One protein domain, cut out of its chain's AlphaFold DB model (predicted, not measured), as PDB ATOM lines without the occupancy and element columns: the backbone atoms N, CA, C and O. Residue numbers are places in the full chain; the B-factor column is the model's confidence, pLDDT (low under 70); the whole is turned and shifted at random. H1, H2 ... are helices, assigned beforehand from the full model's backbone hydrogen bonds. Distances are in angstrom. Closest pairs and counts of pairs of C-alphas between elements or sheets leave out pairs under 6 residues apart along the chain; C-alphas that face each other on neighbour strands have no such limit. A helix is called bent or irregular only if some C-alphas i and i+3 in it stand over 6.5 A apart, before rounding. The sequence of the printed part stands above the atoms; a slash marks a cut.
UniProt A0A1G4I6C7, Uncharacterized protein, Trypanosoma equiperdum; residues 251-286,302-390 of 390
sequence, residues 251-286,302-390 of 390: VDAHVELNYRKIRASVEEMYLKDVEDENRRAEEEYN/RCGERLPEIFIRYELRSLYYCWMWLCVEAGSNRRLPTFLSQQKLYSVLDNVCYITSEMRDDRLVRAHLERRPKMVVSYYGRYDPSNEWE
ATOM      1  N   VAL A 251     368.433 193.017 218.668       88.38
ATOM      2  CA  VAL A 251     368.189 191.609 219.035       88.38
ATOM      3  C   VAL A 251     369.297 191.092 219.947       88.38
ATOM      4  O   VAL A 251     368.999 190.533 220.995       88.38
ATOM      5  N   ASP A 252     370.560 191.346 219.599       89.75
ATOM      6  CA  ASP A 252     371.717 190.907 220.383       89.75
ATOM      7  C   ASP A 252     371.644 191.434 221.826       89.75
ATOM      8  O   ASP A 252     371.881 190.685 222.765       89.75
ATOM      9  N   ALA A 253     371.216 192.684 222.029       91.00
ATOM     10  CA  ALA A 253     371.013 193.229 223.371       91.00
ATOM     11  C   ALA A 253     369.923 192.484 224.171       91.00
ATOM     12  O   ALA A 253     370.091 192.274 225.369       91.00
ATOM     13  N   HIS A 254     368.821 192.070 223.534       90.94
ATOM     14  CA  HIS A 254     367.756 191.309 224.207       90.94
ATOM     15  C   HIS A 254     368.208 189.887 224.543       90.94
ATOM     16  O   HIS A 254     367.914 189.387 225.631       90.94
ATOM     17  N   VAL A 255     368.966 189.265 223.636       93.19
ATOM     18  CA  VAL A 255     369.604 187.966 223.867       93.19
ATOM     19  C   VAL A 255     370.552 188.052 225.059       93.19
ATOM     20  O   VAL A 255     370.423 187.247 225.969       93.19
ATOM     21  N   GLU A 256     371.439 189.050 225.120       94.06
ATOM     22  CA  GLU A 256     372.369 189.191 226.250       94.06
ATOM     23  C   GLU A 256     371.659 189.451 227.581       94.06
ATOM     24  O   GLU A 256     372.062 188.910 228.610       94.06
ATOM     25  N   LEU A 257     370.587 190.250 227.586       94.06
ATOM     26  CA  LEU A 257     369.801 190.493 228.799       94.06
ATOM     27  C   LEU A 257     369.166 189.204 229.332       94.06
ATOM     28  O   LEU A 257     369.255 188.923 230.527       94.06
ATOM     29  N   ASN A 258     368.559 188.403 228.455       94.00
ATOM     30  CA  ASN A 258     367.903 187.161 228.866       94.00
ATOM     31  C   ASN A 258     368.906 186.046 229.143       94.00
ATOM     32  O   ASN A 258     368.692 185.275 230.067       94.00
ATOM     33  N   TYR A 259     370.040 186.017 228.445       94.75
ATOM     34  CA  TYR A 259     371.160 185.143 228.773       94.75
ATOM     35  C   TYR A 259     371.657 185.390 230.200       94.75
ATOM     36  O   TYR A 259     371.782 184.454 230.986       94.75
ATOM     37  N   ARG A 260     371.870 186.657 230.578       93.50
ATOM     38  CA  ARG A 260     372.265 187.011 231.949       93.50
ATOM     39  C   ARG A 260     371.205 186.612 232.970       93.50
ATOM     40  O   ARG A 260     371.566 186.102 234.020       93.50
ATOM     41  N   LYS A 261     369.916 186.800 232.658       92.62
ATOM     42  CA  LYS A 261     368.808 186.340 233.514       92.62
ATOM     43  C   LYS A 261     368.824 184.818 233.686       92.62
ATOM     44  O   LYS A 261     368.682 184.341 234.805       92.62
ATOM     45  N   ILE A 262     369.046 184.068 232.604       92.25
ATOM     46  CA  ILE A 262     369.183 182.609 232.655       92.25
ATOM     47  C   ILE A 262     370.307 182.221 233.613       92.25
ATOM     48  O   ILE A 262     370.053 181.509 234.577       92.25
ATOM     49  N   ARG A 263     371.512 182.762 233.399       91.69
ATOM     50  CA  ARG A 263     372.693 182.448 234.215       91.69
ATOM     51  C   ARG A 263     372.572 182.867 235.676       91.69
ATOM     52  O   ARG A 263     373.202 182.253 236.525       91.69
ATOM     53  N   ALA A 264     371.846 183.948 235.956       90.38
ATOM     54  CA  ALA A 264     371.752 184.504 237.300       90.38
ATOM     55  C   ALA A 264     370.713 183.799 238.177       90.38
ATOM     56  O   ALA A 264     370.878 183.800 239.390       90.38
ATOM     57  N   SER A 265     369.631 183.271 237.595       89.06
ATOM     58  CA  SER A 265     368.522 182.747 238.402       89.06
ATOM     59  C   SER A 265     367.838 181.505 237.849       89.06
ATOM     60  O   SER A 265     367.337 180.715 238.631       89.06
ATOM     61  N   VAL A 266     367.734 181.339 236.528       91.00
ATOM     62  CA  VAL A 266     366.847 180.312 235.944       91.00
ATOM     63  C   VAL A 266     367.562 178.984 235.738       91.00
ATOM     64  O   VAL A 266     366.962 177.941 235.949       91.00
ATOM     65  N   GLU A 267     368.828 179.017 235.326       89.69
ATOM     66  CA  GLU A 267     369.576 177.808 234.980       89.69
ATOM     67  C   GLU A 267     369.779 176.884 236.180       89.69
ATOM     68  O   GLU A 267     369.604 175.682 236.049       89.69
ATOM     69  N   GLU A 268     370.102 177.436 237.348       88.00
ATOM     70  CA  GLU A 268     370.304 176.637 238.559       88.00
ATOM     71  C   GLU A 268     369.008 175.955 239.010       88.00
ATOM     72  O   GLU A 268     369.011 174.767 239.319       88.00
ATOM     73  N   MET A 269     367.882 176.679 238.967       89.50
ATOM     74  CA  MET A 269     366.567 176.095 239.246       89.50
ATOM     75  C   MET A 269     366.225 174.997 238.236       89.50
ATOM     76  O   MET A 269     365.799 173.920 238.628       89.50
ATOM     77  N   TYR A 270     366.472 175.251 236.949       89.62
ATOM     78  CA  TYR A 270     366.223 174.285 235.884       89.62
ATOM     79  C   TYR A 270     367.024 172.995 236.073       89.62
ATOM     80  O   TYR A 270     366.451 171.916 236.016       89.62
ATOM     81  N   LEU A 271     368.334 173.092 236.317       86.00
ATOM     82  CA  LEU A 271     369.187 171.916 236.503       86.00
ATOM     83  C   LEU A 271     368.742 171.088 237.711       86.00
ATOM     84  O   LEU A 271     368.651 169.869 237.610       86.00
ATOM     85  N   LYS A 272     368.361 171.751 238.808       86.44
ATOM     86  CA  LYS A 272     367.809 171.074 239.982       86.44
ATOM     87  C   LYS A 272     366.477 170.372 239.686       86.44
ATOM     88  O   LYS A 272     366.276 169.244 240.122       86.44
ATOM     89  N   ASP A 273     365.584 171.010 238.930       86.31
ATOM     90  CA  ASP A 273     364.316 170.394 238.520       86.31
ATOM     91  C   ASP A 273     364.562 169.136 237.667       86.31
ATOM     92  O   ASP A 273     363.889 168.123 237.852       86.31
ATOM     93  N   VAL A 274     365.550 169.186 236.765       83.75
ATOM     94  CA  VAL A 274     365.971 168.049 235.932       83.75
ATOM     95  C   VAL A 274     366.549 166.916 236.781       83.75
ATOM     96  O   VAL A 274     366.190 165.756 236.588       83.75
ATOM     97  N   GLU A 275     367.410 167.241 237.745       81.25
ATOM     98  CA  GLU A 275     367.977 166.281 238.699       81.25
ATOM     99  C   GLU A 275     366.898 165.559 239.504       81.25
ATOM    100  O   GLU A 275     366.921 164.334 239.624       81.25
ATOM    101  N   ASP A 276     365.944 166.309 240.054       83.50
ATOM    102  CA  ASP A 276     364.860 165.743 240.848       83.50
ATOM    103  C   ASP A 276     363.904 164.903 239.976       83.50
ATOM    104  O   ASP A 276     363.399 163.875 240.429       83.50
ATOM    105  N   GLU A 277     363.665 165.295 238.719       81.56
ATOM    106  CA  GLU A 277     362.839 164.539 237.766       81.56
ATOM    107  C   GLU A 277     363.499 163.219 237.337       81.56
ATOM    108  O   GLU A 277     362.816 162.193 237.247       81.56
ATOM    109  N   ASN A 278     364.819 163.225 237.141       77.69
ATOM    110  CA  ASN A 278     365.595 162.030 236.828       77.69
ATOM    111  C   ASN A 278     365.734 161.091 238.030       77.69
ATOM    112  O   ASN A 278     365.537 159.891 237.881       77.69
ATOM    113  N   ARG A 279     365.961 161.614 239.242       78.69
ATOM    114  CA  ARG A 279     366.017 160.782 240.456       78.69
ATOM    115  C   ARG A 279     364.705 160.041 240.702       78.69
ATOM    116  O   ARG A 279     364.707 158.846 240.967       78.69
ATOM    117  N   ARG A 280     363.569 160.727 240.531       76.00
ATOM    118  CA  ARG A 280     362.247 160.077 240.585       76.00
ATOM    119  C   ARG A 280     362.094 158.994 239.515       76.00
ATOM    120  O   ARG A 280     361.386 158.024 239.747       76.00
ATOM    121  N   ALA A 281     362.719 159.163 238.347       71.44
ATOM    122  CA  ALA A 281     362.721 158.150 237.292       71.44
ATOM    123  C   ALA A 281     363.468 156.883 237.705       71.44
ATOM    124  O   ALA A 281     362.983 155.779 237.475       71.44
ATOM    125  N   GLU A 282     364.631 157.052 238.325       70.25
ATOM    126  CA  GLU A 282     365.444 155.945 238.824       70.25
ATOM    127  C   GLU A 282     364.734 155.195 239.952       70.25
ATOM    128  O   GLU A 282     364.704 153.969 239.946       70.25
ATOM    129  N   GLU A 283     364.110 155.910 240.893       72.69
ATOM    130  CA  GLU A 283     363.333 155.305 241.984       72.69
ATOM    131  C   GLU A 283     362.132 154.495 241.462       72.69
ATOM    132  O   GLU A 283     361.853 153.406 241.962       72.69
ATOM    133  N   GLU A 284     361.446 154.988 240.426       69.06
ATOM    134  CA  GLU A 284     360.342 154.284 239.760       69.06
ATOM    135  C   GLU A 284     360.819 153.020 239.024       69.06
ATOM    136  O   GLU A 284     360.142 151.992 239.063       69.06
ATOM    137  N   TYR A 285     361.998 153.069 238.393       64.00
ATOM    138  CA  TYR A 285     362.588 151.934 237.678       64.00
ATOM    139  C   TYR A 285     363.147 150.868 238.632       64.00
ATOM    140  O   TYR A 285     362.916 149.679 238.434       64.00
ATOM    141  N   ASN A 286     363.816 151.288 239.708       61.78
ATOM    142  CA  ASN A 286     364.398 150.396 240.716       61.78
ATOM    143  C   ASN A 286     363.346 149.788 241.664       61.78
ATOM    144  O   ASN A 286     363.621 148.789 242.319       61.78
ATOM    145  N   ARG A 302     378.097 165.231 235.552       48.47
ATOM    146  CA  ARG A 302     378.129 166.414 236.397       48.47
ATOM    147  C   ARG A 302     376.834 167.219 236.322       48.47
ATOM    148  O   ARG A 302     376.750 168.190 235.573       48.47
ATOM    149  N   CYS A 303     375.885 166.870 237.187       43.50
ATOM    150  CA  CYS A 303     374.762 167.694 237.659       43.50
ATOM    151  C   CYS A 303     375.218 169.056 238.234       43.50
ATOM    152  O   CYS A 303     375.173 169.334 239.422       43.50
ATOM    153  N   GLY A 304     375.807 169.890 237.386       51.53
ATOM    154  CA  GLY A 304     376.564 171.079 237.773       51.53
ATOM    155  C   GLY A 304     377.380 171.670 236.624       51.53
ATOM    156  O   GLY A 304     377.816 172.822 236.699       51.53
ATOM    157  N   GLU A 305     377.562 170.934 235.521       66.00
ATOM    158  CA  GLU A 305     378.067 171.522 234.291       66.00
ATOM    159  C   GLU A 305     377.006 172.425 233.669       66.00
ATOM    160  O   GLU A 305     375.997 171.999 233.111       66.00
ATOM    161  N   ARG A 306     377.280 173.723 233.761       77.19
ATOM    162  CA  ARG A 306     376.517 174.768 233.089       77.19
ATOM    163  C   ARG A 306     376.344 174.452 231.608       77.19
ATOM    164  O   ARG A 306     377.312 174.136 230.910       77.19
ATOM    165  N   LEU A 307     375.131 174.660 231.102       82.88
ATOM    166  CA  LEU A 307     374.824 174.447 229.695       82.88
ATOM    167  C   LEU A 307     375.674 175.384 228.815       82.88
ATOM    168  O   LEU A 307     375.981 176.517 229.224       82.88
ATOM    169  N   PRO A 308     376.070 174.973 227.597       85.44
ATOM    170  CA  PRO A 308     376.970 175.758 226.763       85.44
ATOM    171  C   PRO A 308     376.378 177.113 226.366       85.44
ATOM    172  O   PRO A 308     375.306 177.210 225.767       85.44
ATOM    173  N   GLU A 309     377.135 178.181 226.632       88.56
ATOM    174  CA  GLU A 309     376.740 179.571 226.355       88.56
ATOM    175  C   GLU A 309     376.334 179.801 224.894       88.56
ATOM    176  O   GLU A 309     375.383 180.534 224.610       88.56
ATOM    177  N   ILE A 310     377.057 179.171 223.968       88.19
ATOM    178  CA  ILE A 310     376.846 179.330 222.528       88.19
ATOM    179  C   ILE A 310     375.442 178.858 222.143       88.19
ATOM    180  O   ILE A 310     374.752 179.566 221.407       88.19
ATOM    181  N   PHE A 311     375.000 177.717 222.675       88.62
ATOM    182  CA  PHE A 311     373.682 177.162 222.378       88.62
ATOM    183  C   PHE A 311     372.570 177.981 223.024       88.62
ATOM    184  O   PHE A 311     371.608 178.312 222.342       88.62
ATOM    185  N   ILE A 312     372.742 178.437 224.270       89.69
ATOM    186  CA  ILE A 312     371.750 179.304 224.929       89.69
ATOM    187  C   ILE A 312     371.533 180.592 224.130       89.69
ATOM    188  O   ILE A 312     370.401 180.987 223.852       89.69
ATOM    189  N   ARG A 313     372.614 181.261 223.714       91.12
ATOM    190  CA  ARG A 313     372.504 182.494 222.918       91.12
ATOM    191  C   ARG A 313     371.928 182.249 221.529       91.12
ATOM    192  O   ARG A 313     371.243 183.125 220.998       91.12
ATOM    193  N   TYR A 314     372.251 181.113 220.920       90.38
ATOM    194  CA  TYR A 314     371.698 180.730 219.630       90.38
ATOM    195  C   TYR A 314     370.187 180.515 219.736       90.38
ATOM    196  O   TYR A 314     369.434 181.164 219.012       90.38
ATOM    197  N   GLU A 315     369.745 179.723 220.710       90.44
ATOM    198  CA  GLU A 315     368.333 179.411 220.934       90.44
ATOM    199  C   GLU A 315     367.509 180.635 221.342       90.44
ATOM    200  O   GLU A 315     366.439 180.878 220.782       90.44
ATOM    201  N   LEU A 316     368.039 181.504 222.211       90.94
ATOM    202  CA  LEU A 316     367.410 182.795 222.510       90.94
ATOM    203  C   LEU A 316     367.222 183.643 221.248       90.94
ATOM    204  O   LEU A 316     366.179 184.275 221.063       90.94
ATOM    205  N   ARG A 317     368.229 183.677 220.367       91.50
ATOM    206  CA  ARG A 317     368.144 184.429 219.112       91.50
ATOM    207  C   ARG A 317     367.088 183.820 218.183       91.50
ATOM    208  O   ARG A 317     366.317 184.580 217.597       91.50
ATOM    209  N   SER A 318     367.018 182.492 218.089       88.06
ATOM    210  CA  SER A 318     365.978 181.770 217.345       88.06
ATOM    211  C   SER A 318     364.581 182.119 217.858       88.06
ATOM    212  O   SER A 318     363.733 182.529 217.065       88.06
ATOM    213  N   LEU A 319     364.362 182.079 219.176       88.69
ATOM    214  CA  LEU A 319     363.092 182.453 219.803       88.69
ATOM    215  C   LEU A 319     362.688 183.893 219.456       88.69
ATOM    216  O   LEU A 319     361.552 184.138 219.046       88.69
ATOM    217  N   TYR A 320     363.615 184.851 219.550       88.44
ATOM    218  CA  TYR A 320     363.334 186.244 219.191       88.44
ATOM    219  C   TYR A 320     363.002 186.426 217.709       88.44
ATOM    220  O   TYR A 320     362.122 187.224 217.378       88.44
ATOM    221  N   TYR A 321     363.657 185.688 216.810       87.25
ATOM    222  CA  TYR A 321     363.307 185.718 215.392       87.25
ATOM    223  C   TYR A 321     361.932 185.107 215.119       87.25
ATOM    224  O   TYR A 321     361.176 185.687 214.339       87.25
ATOM    225  N   CYS A 322     361.571 184.016 215.798       83.88
ATOM    226  CA  CYS A 322     360.229 183.437 215.720       83.88
ATOM    227  C   CYS A 322     359.172 184.447 216.182       83.88
ATOM    228  O   CYS A 322     358.195 184.695 215.478       83.88
ATOM    229  N   TRP A 323     359.405 185.111 217.317       84.19
ATOM    230  CA  TRP A 323     358.501 186.137 217.842       84.19
ATOM    231  C   TRP A 323     358.331 187.311 216.872       84.19
ATOM    232  O   TRP A 323     357.220 187.790 216.634       84.19
ATOM    233  N   MET A 324     359.431 187.774 216.275       82.19
ATOM    234  CA  MET A 324     359.375 188.845 215.283       82.19
ATOM    235  C   MET A 324     358.611 188.430 214.039       82.19
ATOM    236  O   MET A 324     357.835 189.230 213.527       82.19
ATOM    237  N   TRP A 325     358.816 187.201 213.569       81.69
ATOM    238  CA  TRP A 325     358.085 186.668 212.432       81.69
ATOM    239  C   TRP A 325     356.575 186.658 212.690       81.69
ATOM    240  O   TRP A 325     355.820 187.214 211.895       81.69
ATOM    241  N   LEU A 326     356.150 186.168 213.857       75.88
ATOM    242  CA  LEU A 326     354.744 186.187 214.272       75.88
ATOM    243  C   LEU A 326     354.171 187.608 214.319       75.88
ATOM    244  O   LEU A 326     353.059 187.849 213.857       75.88
ATOM    245  N   CYS A 327     354.935 188.580 214.824       75.38
ATOM    246  CA  CYS A 327     354.479 189.969 214.848       75.38
ATOM    247  C   CYS A 327     354.258 190.539 213.445       75.38
ATOM    248  O   CYS A 327     353.322 191.318 213.252       75.38
ATOM    249  N   VAL A 328     355.098 190.151 212.481       75.88
ATOM    250  CA  VAL A 328     354.987 190.557 211.074       75.88
ATOM    251  C   VAL A 328     353.768 189.939 210.418       75.88
ATOM    252  O   VAL A 328     353.011 190.670 209.782       75.88
ATOM    253  N   GLU A 329     353.568 188.633 210.590       73.56
ATOM    254  CA  GLU A 329     352.396 187.929 210.062       73.56
ATOM    255  C   GLU A 329     351.096 188.492 210.641       73.56
ATOM    256  O   GLU A 329     350.148 188.745 209.902       73.56
ATOM    257  N   ALA A 330     351.077 188.804 211.940       73.00
ATOM    258  CA  ALA A 330     349.934 189.420 212.608       73.00
ATOM    259  C   ALA A 330     349.719 190.905 212.243       73.00
ATOM    260  O   ALA A 330     348.797 191.539 212.753       73.00
ATOM    261  N   GLY A 331     350.593 191.514 211.429       71.62
ATOM    262  CA  GLY A 331     350.545 192.948 211.118       71.62
ATOM    263  C   GLY A 331     350.762 193.856 212.338       71.62
ATOM    264  O   GLY A 331     350.480 195.057 212.293       71.62
ATOM    265  N   SER A 332     351.265 193.303 213.440       72.25
ATOM    266  CA  SER A 332     351.443 194.004 214.703       72.25
ATOM    267  C   SER A 332     352.816 194.685 214.755       72.25
ATOM    268  O   SER A 332     353.849 194.108 214.423       72.25
ATOM    269  N   ASN A 333     352.861 195.941 215.206       66.38
ATOM    270  CA  ASN A 333     354.124 196.652 215.444       66.38
ATOM    271  C   ASN A 333     354.560 196.540 216.916       66.38
ATOM    272  O   ASN A 333     354.987 197.527 217.526       66.38
ATOM    273  N   ARG A 334     354.401 195.358 217.519       74.88
ATOM    274  CA  ARG A 334     354.818 195.134 218.906       74.88
ATOM    275  C   ARG A 334     356.346 195.144 219.002       74.88
ATOM    276  O   ARG A 334     357.056 194.790 218.061       74.88
ATOM    277  N   ARG A 335     356.865 195.602 220.142       78.81
ATOM    278  CA  ARG A 335     358.306 195.556 220.443       78.81
ATOM    279  C   ARG A 335     358.657 194.226 221.075       78.81
ATOM    280  O   ARG A 335     357.825 193.694 221.803       78.81
ATOM    281  N   LEU A 336     359.893 193.770 220.857       79.94
ATOM    282  CA  LEU A 336     360.395 192.573 221.522       79.94
ATOM    283  C   LEU A 336     360.204 192.702 223.039       79.94
ATOM    284  O   LEU A 336     360.488 193.776 223.587       79.94
ATOM    285  N   PRO A 337     359.763 191.632 223.715       83.94
ATOM    286  CA  PRO A 337     359.731 191.610 225.165       83.94
ATOM    287  C   PRO A 337     361.160 191.732 225.703       83.94
ATOM    288  O   PRO A 337     362.052 190.974 225.311       83.94
ATOM    289  N   THR A 338     361.375 192.697 226.602       84.56
ATOM    290  CA  THR A 338     362.683 192.930 227.238       84.56
ATOM    291  C   THR A 338     363.132 191.705 228.027       84.56
ATOM    292  O   THR A 338     364.280 191.287 227.911       84.56
ATOM    293  N   PHE A 339     362.213 191.106 228.787       89.00
ATOM    294  CA  PHE A 339     362.430 189.863 229.512       89.00
ATOM    295  C   PHE A 339     361.380 188.845 229.101       89.00
ATOM    296  O   PHE A 339     360.196 189.170 229.022       89.00
ATOM    297  N   LEU A 340     361.827 187.620 228.854       88.81
ATOM    298  CA  LEU A 340     360.953 186.486 228.604       88.81
ATOM    299  C   LEU A 340     360.391 185.952 229.932       88.81
ATOM    300  O   LEU A 340     361.018 186.105 230.996       88.81
ATOM    301  N   SER A 341     359.205 185.339 229.856       88.94
ATOM    302  CA  SER A 341     358.614 184.602 230.975       88.94
ATOM    303  C   SER A 341     359.484 183.400 231.333       88.94
ATOM    304  O   SER A 341     360.247 182.899 230.502       88.94
ATOM    305  N   GLN A 342     359.383 182.933 232.578       88.00
ATOM    306  CA  GLN A 342     360.170 181.791 233.043       88.00
ATOM    307  C   GLN A 342     359.893 180.543 232.202       88.00
ATOM    308  O   GLN A 342     360.839 179.894 231.773       88.00
ATOM    309  N   GLN A 343     358.631 180.296 231.839       88.31
ATOM    310  CA  GLN A 343     358.245 179.190 230.962       88.31
ATOM    311  C   GLN A 343     358.980 179.221 229.610       88.31
ATOM    312  O   GLN A 343     359.492 178.201 229.159       88.31
ATOM    313  N   LYS A 344     359.095 180.394 228.968       88.81
ATOM    314  CA  LYS A 344     359.824 180.531 227.695       88.81
ATOM    315  C   LYS A 344     361.329 180.341 227.857       88.81
ATOM    316  O   LYS A 344     361.970 179.845 226.936       88.81
ATOM    317  N   LEU A 345     361.892 180.735 228.999       90.62
ATOM    318  CA  LEU A 345     363.299 180.486 229.310       90.62
ATOM    319  C   LEU A 345     363.553 178.992 229.559       90.62
ATOM    320  O   LEU A 345     364.539 178.480 229.049       90.62
ATOM    321  N   TYR A 346     362.641 178.287 230.234       90.75
ATOM    322  CA  TYR A 346     362.685 176.826 230.375       90.75
ATOM    323  C   TYR A 346     362.626 176.136 229.009       90.75
ATOM    324  O   TYR A 346     363.471 175.304 228.726       90.75
ATOM    325  N   SER A 347     361.741 176.572 228.102       89.75
ATOM    326  CA  SER A 347     361.699 176.031 226.732       89.75
ATOM    327  C   SER A 347     363.020 176.189 225.971       89.75
ATOM    328  O   SER A 347     363.385 175.332 225.171       89.75
ATOM    329  N   VAL A 348     363.732 177.299 226.195       90.62
ATOM    330  CA  VAL A 348     365.070 177.509 225.625       90.62
ATOM    331  C   VAL A 348     366.063 176.518 226.223       90.62
ATOM    332  O   VAL A 348     366.862 175.953 225.485       90.62
ATOM    333  N   LEU A 349     366.015 176.300 227.538       91.00
ATOM    334  CA  LEU A 349     366.899 175.357 228.220       91.00
ATOM    335  C   LEU A 349     366.612 173.907 227.820       91.00
ATOM    336  O   LEU A 349     367.571 173.195 227.552       91.00
ATOM    337  N   ASP A 350     365.349 173.512 227.653       89.50
ATOM    338  CA  ASP A 350     364.954 172.193 227.138       89.50
ATOM    339  C   ASP A 350     365.567 171.927 225.761       89.50
ATOM    340  O   ASP A 350     366.222 170.909 225.544       89.50
ATOM    341  N   ASN A 351     365.440 172.886 224.838       89.62
ATOM    342  CA  ASN A 351     366.020 172.765 223.501       89.62
ATOM    343  C   ASN A 351     367.551 172.728 223.531       89.62
ATOM    344  O   ASN A 351     368.164 171.960 222.791       89.62
ATOM    345  N   VAL A 352     368.183 173.541 224.382       88.50
ATOM    346  CA  VAL A 352     369.640 173.499 224.561       88.50
ATOM    347  C   VAL A 352     370.067 172.152 225.127       88.50
ATOM    348  O   VAL A 352     371.031 171.585 224.624       88.50
ATOM    349  N   CYS A 353     369.347 171.633 226.117       85.81
ATOM    350  CA  CYS A 353     369.619 170.355 226.756       85.81
ATOM    351  C   CYS A 353     369.490 169.190 225.759       85.81
ATOM    352  O   CYS A 353     370.374 168.332 225.659       85.81
ATOM    353  N   TYR A 354     368.459 169.232 224.912       86.00
ATOM    354  CA  TYR A 354     368.301 168.316 223.790       86.00
ATOM    355  C   TYR A 354     369.489 168.390 222.818       86.00
ATOM    356  O   TYR A 354     370.122 167.380 222.532       86.00
ATOM    357  N   ILE A 355     369.866 169.589 222.357       84.31
ATOM    358  CA  ILE A 355     371.010 169.760 221.444       84.31
ATOM    359  C   ILE A 355     372.301 169.244 222.090       84.31
ATOM    360  O   ILE A 355     373.100 168.579 221.434       84.31
ATOM    361  N   THR A 356     372.528 169.533 223.372       83.06
ATOM    362  CA  THR A 356     373.733 169.079 224.071       83.06
ATOM    363  C   THR A 356     373.777 167.576 224.257       83.06
ATOM    364  O   THR A 356     374.852 167.006 224.088       83.06
ATOM    365  N   SER A 357     372.643 166.940 224.561       81.69
ATOM    366  CA  SER A 357     372.575 165.481 224.654       81.69
ATOM    367  C   SER A 357     372.830 164.836 223.296       81.69
ATOM    368  O   SER A 357     373.594 163.887 223.227       81.69
ATOM    369  N   GLU A 358     372.265 165.367 222.201       83.00
ATOM    370  CA  GLU A 358     372.523 164.860 220.836       83.00
ATOM    371  C   GLU A 358     373.996 164.985 220.443       83.00
ATOM    372  O   GLU A 358     374.575 164.065 219.879       83.00
ATOM    373  N   MET A 359     374.638 166.101 220.784       77.75
ATOM    374  CA  MET A 359     376.055 166.311 220.477       77.75
ATOM    375  C   MET A 359     376.997 165.430 221.310       77.75
ATOM    376  O   MET A 359     378.128 165.196 220.885       77.75
ATOM    377  N   ARG A 360     376.569 165.000 222.504       78.00
ATOM    378  CA  ARG A 360     377.350 164.163 223.430       78.00
ATOM    379  C   ARG A 360     376.968 162.677 223.376       78.00
ATOM    380  O   ARG A 360     377.635 161.891 224.033       78.00
ATOM    381  N   ASP A 361     375.938 162.320 222.604       73.94
ATOM    382  CA  ASP A 361     375.278 161.002 222.606       73.94
ATOM    383  C   ASP A 361     374.902 160.524 224.022       73.94
ATOM    384  O   ASP A 361     375.067 159.367 224.405       73.94
ATOM    385  N   ASP A 362     374.426 161.469 224.833       73.94
ATOM    386  CA  ASP A 362     374.146 161.255 226.246       73.94
ATOM    387  C   ASP A 362     372.645 161.077 226.477       73.94
ATOM    388  O   ASP A 362     371.874 162.041 226.534       73.94
ATOM    389  N   ARG A 363     372.224 159.816 226.592       72.88
ATOM    390  CA  ARG A 363     370.816 159.464 226.820       72.88
ATOM    391  C   ARG A 363     370.314 159.899 228.193       72.88
ATOM    392  O   ARG A 363     369.138 160.226 228.314       72.88
ATOM    393  N   LEU A 364     371.186 159.971 229.198       69.62
ATOM    394  CA  LEU A 364     370.806 160.338 230.564       69.62
ATOM    395  C   LEU A 364     370.419 161.816 230.647       69.62
ATOM    396  O   LEU A 364     369.408 162.166 231.249       69.62
ATOM    397  N   VAL A 365     371.149 162.680 229.935       68.50
ATOM    398  CA  VAL A 365     370.824 164.115 229.818       68.50
ATOM    399  C   VAL A 365     369.524 164.356 229.039       68.50
ATOM    400  O   VAL A 365     368.950 165.438 229.124       68.50
ATOM    401  N   ARG A 366     369.028 163.372 228.279       75.81
ATOM    402  CA  ARG A 366     367.762 163.472 227.538       75.81
ATOM    403  C   ARG A 366     366.580 162.797 228.237       75.81
ATOM    404  O   ARG A 366     365.444 163.049 227.844       75.81
ATOM    405  N   ALA A 367     366.817 161.985 229.265       76.19
ATOM    406  CA  ALA A 367     365.783 161.175 229.907       76.19
ATOM    407  C   ALA A 367     364.617 162.020 230.457       76.19
ATOM    408  O   ALA A 367     363.450 161.699 230.220       76.19
ATOM    409  N   HIS A 368     364.896 163.164 231.096       79.50
ATOM    410  CA  HIS A 368     363.837 164.067 231.574       79.50
ATOM    411  C   HIS A 368     363.036 164.705 230.432       79.50
ATOM    412  O   HIS A 368     361.865 165.035 230.608       79.50
ATOM    413  N   LEU A 369     363.631 164.868 229.245       81.69
ATOM    414  CA  LEU A 369     362.952 165.430 228.075       81.69
ATOM    415  C   LEU A 369     361.989 164.431 227.426       81.69
ATOM    416  O   LEU A 369     361.000 164.854 226.830       81.69
ATOM    417  N   GLU A 370     362.236 163.125 227.542       79.56
ATOM    418  CA  GLU A 370     361.343 162.078 227.015       79.56
ATOM    419  C   GLU A 370     359.995 162.040 227.744       79.56
ATOM    420  O   GLU A 370     358.975 161.684 227.157       79.56
ATOM    421  N   ARG A 371     359.973 162.484 229.004       75.06
ATOM    422  CA  ARG A 371     358.755 162.610 229.821       75.06
ATOM    423  C   ARG A 371     357.920 163.838 229.459       75.06
ATOM    424  O   ARG A 371     356.747 163.933 229.824       75.06
ATOM    425  N   ARG A 372     358.502 164.797 228.738       76.31
ATOM    426  CA  ARG A 372     357.803 166.006 228.295       76.31
ATOM    427  C   ARG A 372     356.888 165.675 227.114       76.31
ATOM    428  O   ARG A 372     357.203 164.811 226.301       76.31
ATOM    429  N   PRO A 373     355.784 166.426 226.925       72.50
ATOM    430  CA  PRO A 373     354.874 166.200 225.796       72.50
ATOM    431  C   PRO A 373     355.567 166.340 224.433       72.50
ATOM    432  O   PRO A 373     355.089 165.811 223.431       72.50
ATOM    433  N   LYS A 374     356.674 167.091 224.381       72.81
ATOM    434  CA  LYS A 374     357.589 167.163 223.243       72.81
ATOM    435  C   LYS A 374     359.013 167.280 223.770       72.81
ATOM    436  O   LYS A 374     359.272 168.157 224.588       72.81
ATOM    437  N   MET A 375     359.917 166.475 223.220       71.44
ATOM    438  CA  MET A 375     361.349 166.532 223.541       71.44
ATOM    439  C   MET A 375     362.013 167.828 223.059       71.44
ATOM    440  O   MET A 375     362.952 168.314 223.677       71.44
ATOM    441  N   VAL A 376     361.513 168.395 221.954       80.81
ATOM    442  CA  VAL A 376     361.939 169.696 221.426       80.81
ATOM    443  C   VAL A 376     360.743 170.636 221.408       80.81
ATOM    444  O   VAL A 376     359.705 170.361 220.795       80.81
ATOM    445  N   VAL A 377     360.895 171.780 222.062       79.56
ATOM    446  CA  VAL A 377     359.877 172.818 222.118       79.56
ATOM    447  C   VAL A 377     359.910 173.637 220.833       79.56
ATOM    448  O   VAL A 377     360.862 174.359 220.538       79.56
ATOM    449  N   SER A 378     358.822 173.575 220.067       78.69
ATOM    450  CA  SER A 378     358.636 174.458 218.917       78.69
ATOM    451  C   SER A 378     358.314 175.876 219.384       78.69
ATOM    452  O   SER A 378     357.294 176.111 220.033       78.69
ATOM    453  N   TYR A 379     359.135 176.850 218.986       74.88
ATOM    454  CA  TYR A 379     358.794 178.270 219.141       74.88
ATOM    455  C   TYR A 379     357.738 178.735 218.129       74.88
ATOM    456  O   TYR A 379     357.141 179.797 218.307       74.88
ATOM    457  N   TYR A 380     357.500 177.941 217.080       62.97
ATOM    458  CA  TYR A 380     356.426 178.152 216.121       62.97
ATOM    459  C   TYR A 380     355.158 177.444 216.607       62.97
ATOM    460  O   TYR A 380     355.104 176.218 216.715       62.97
ATOM    461  N   GLY A 381     354.128 178.229 216.889       53.31
ATOM    462  CA  GLY A 381     352.780 177.778 217.214       53.31
ATOM    463  C   GLY A 381     351.792 178.872 216.829       53.31
ATOM    464  O   GLY A 381     352.201 180.025 216.663       53.31
ATOM    465  N   ARG A 382     350.507 178.526 216.648       41.16
ATOM    466  CA  ARG A 382     349.455 179.533 216.440       41.16
ATOM    467  C   ARG A 382     349.607 180.602 217.521       41.16
ATOM    468  O   ARG A 382     349.677 180.269 218.700       41.16
ATOM    469  N   TYR A 383     349.703 181.859 217.098       43.69
ATOM    470  CA  TYR A 383     349.599 182.997 217.998       43.69
ATOM    471  C   TYR A 383     348.248 182.884 218.704       43.69
ATOM    472  O   TYR A 383     347.214 183.138 218.086       43.69
ATOM    473  N   ASP A 384     348.266 182.430 219.954       43.12
ATOM    474  CA  ASP A 384     347.090 182.416 220.808       43.12
ATOM    475  C   ASP A 384     347.217 183.616 221.752       43.12
ATOM    476  O   ASP A 384     348.057 183.599 222.658       43.12
ATOM    477  N   PRO A 385     346.486 184.718 221.505       42.72
ATOM    478  CA  PRO A 385     346.581 185.935 222.312       42.72
ATOM    479  C   PRO A 385     346.155 185.732 223.776       42.72
ATOM    480  O   PRO A 385     346.357 186.628 224.592       42.72
ATOM    481  N   SER A 386     345.581 184.576 224.109       41.50
ATOM    482  CA  SER A 386     345.248 184.119 225.462       41.50
ATOM    483  C   SER A 386     346.471 183.683 226.283       41.50
ATOM    484  O   SER A 386     346.437 183.800 227.501       41.50
ATOM    485  N   ASN A 387     347.575 183.272 225.648       42.94
ATOM    486  CA  ASN A 387     348.789 182.794 226.331       42.94
ATOM    487  C   ASN A 387     349.801 183.908 226.668       42.94
ATOM    488  O   ASN A 387     350.964 183.628 226.955       42.94
ATOM    489  N   GLU A 388     349.406 185.184 226.596       40.97
ATOM    490  CA  GLU A 388     350.281 186.303 226.988       40.97
ATOM    491  C   GLU A 388     350.263 186.622 228.493       40.97
ATOM    492  O   GLU A 388     350.994 187.522 228.906       40.97
ATOM    493  N   TRP A 389     349.497 185.899 229.317       35.75
ATOM    494  CA  TRP A 389     349.350 186.217 230.742       35.75
ATOM    495  C   TRP A 389     349.106 184.991 231.628       35.75
ATOM    496  O   TRP A 389     348.079 184.939 232.292       35.75
ATOM    497  N   GLU A 390     350.060 184.059 231.679       29.62
ATOM    498  CA  GLU A 390     350.332 183.247 232.882       29.62
ATOM    499  C   GLU A 390     351.844 183.113 233.107       29.62
ATOM    500  O   GLU A 390     352.592 182.874 232.123       29.62
TER     501      GLU A 390
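AT A GLANCE: This is residues 251 to 286 and 302 to 390 of the 390 residues of an uncharacterized protein of Trypanosoma equiperdum (UniProt A0A1G4I6C7). Helix H3 lies in the core, with H2 crossing it on one side; the long first helix H1 is bent into two arms, of which H1a crosses H2 and H1b only just touches H3 and runs on to one end of the long axis. Short H4 folds back after H3 and packs between it and H1b, and a long link then returns from H4 toward the other end of the long axis, where H5 touches no helix. The printed part has 125 residues with five named helices in the order H1, H2, H3, H4, H5 and no named strand, so its class is all helix, with mostly crossed helix packing. It is compact, with a radius of gyration of the C-alphas of 15.6 A, and spans 53 by 26 by 26 A, only just a rod.

HOW THE PARTS SIT: H1, residues 251 to 286, was assigned as one helix by its hydrogen bonds but is bent: C-alphas 264 and 267 are 7.4 A apart. Its arms, H1a of residues 251 to 264 and H1b of residues 267 to 286, stand at a steep tilt of 57 degrees. H1a touches H2, residues 309 to 329, opposite ways at a steep tilt of 50 degrees; their closest C-alphas, of Val 255 and Leu 316, are 5.8 A apart. H2 touches H3, residues 342 to 360, opposite ways at a steep tilt of 52 degrees, the closest C-alphas being those of Phe 311 and Val 352 at 5.9 A. H1b and H3 only just touch, with 3 pairs of C-alphas within 8 A, the closest those of Tyr 270 and Tyr 346 at 7.0 A. H4, residues 364 to 370, touches H3, with the C-alphas of Ser 357 and Val 365 closest at 5.6 A. H4 also touches H1b, about perpendicular at 88 degrees, with the C-alphas of Asn 278 and His 368 closest at 5.9 A. H5, residues 385 to 388, is apart from H2 and H3. Every O i to N i+4 pair is within hydrogen-bond range in H1a, H1b, H2 and H3; in H4 it is 1 of 3, beside 3 of 4 O i to N i+3 pairs, and H5 is too short for an O i to N i+4 pair.

IN THESE COORDINATES: H1a begins at C-alpha 251 (368.189, 191.609, 219.035) and is 19.9 A long; H1b is 28.5 A long and ends at C-alpha 286 (364.398, 150.396, 240.716). H2 is 30.5 A long and H3 26.4 A. H4, 10.3 A long, is irregular, with C-alphas 365 and 368 7.2 A apart. H5, 6.0 A long, ends at C-alpha 388 (350.281, 186.303, 226.988).

THE WHOLE: The C-alphas farthest apart, of Asn 286 and Asn 333, are 53.7 A apart. Residues 287 to 301 are not printed, and C-alphas 286 and 302 are 21.5 A apart across this cut. The links H2 to H3 and H4 to H5 are long. Mean pLDDT of the printed part is 78.5; it is under 70 at residues 284 to 286, 302 to 305, 333, 364 to 365 and 380 to 390.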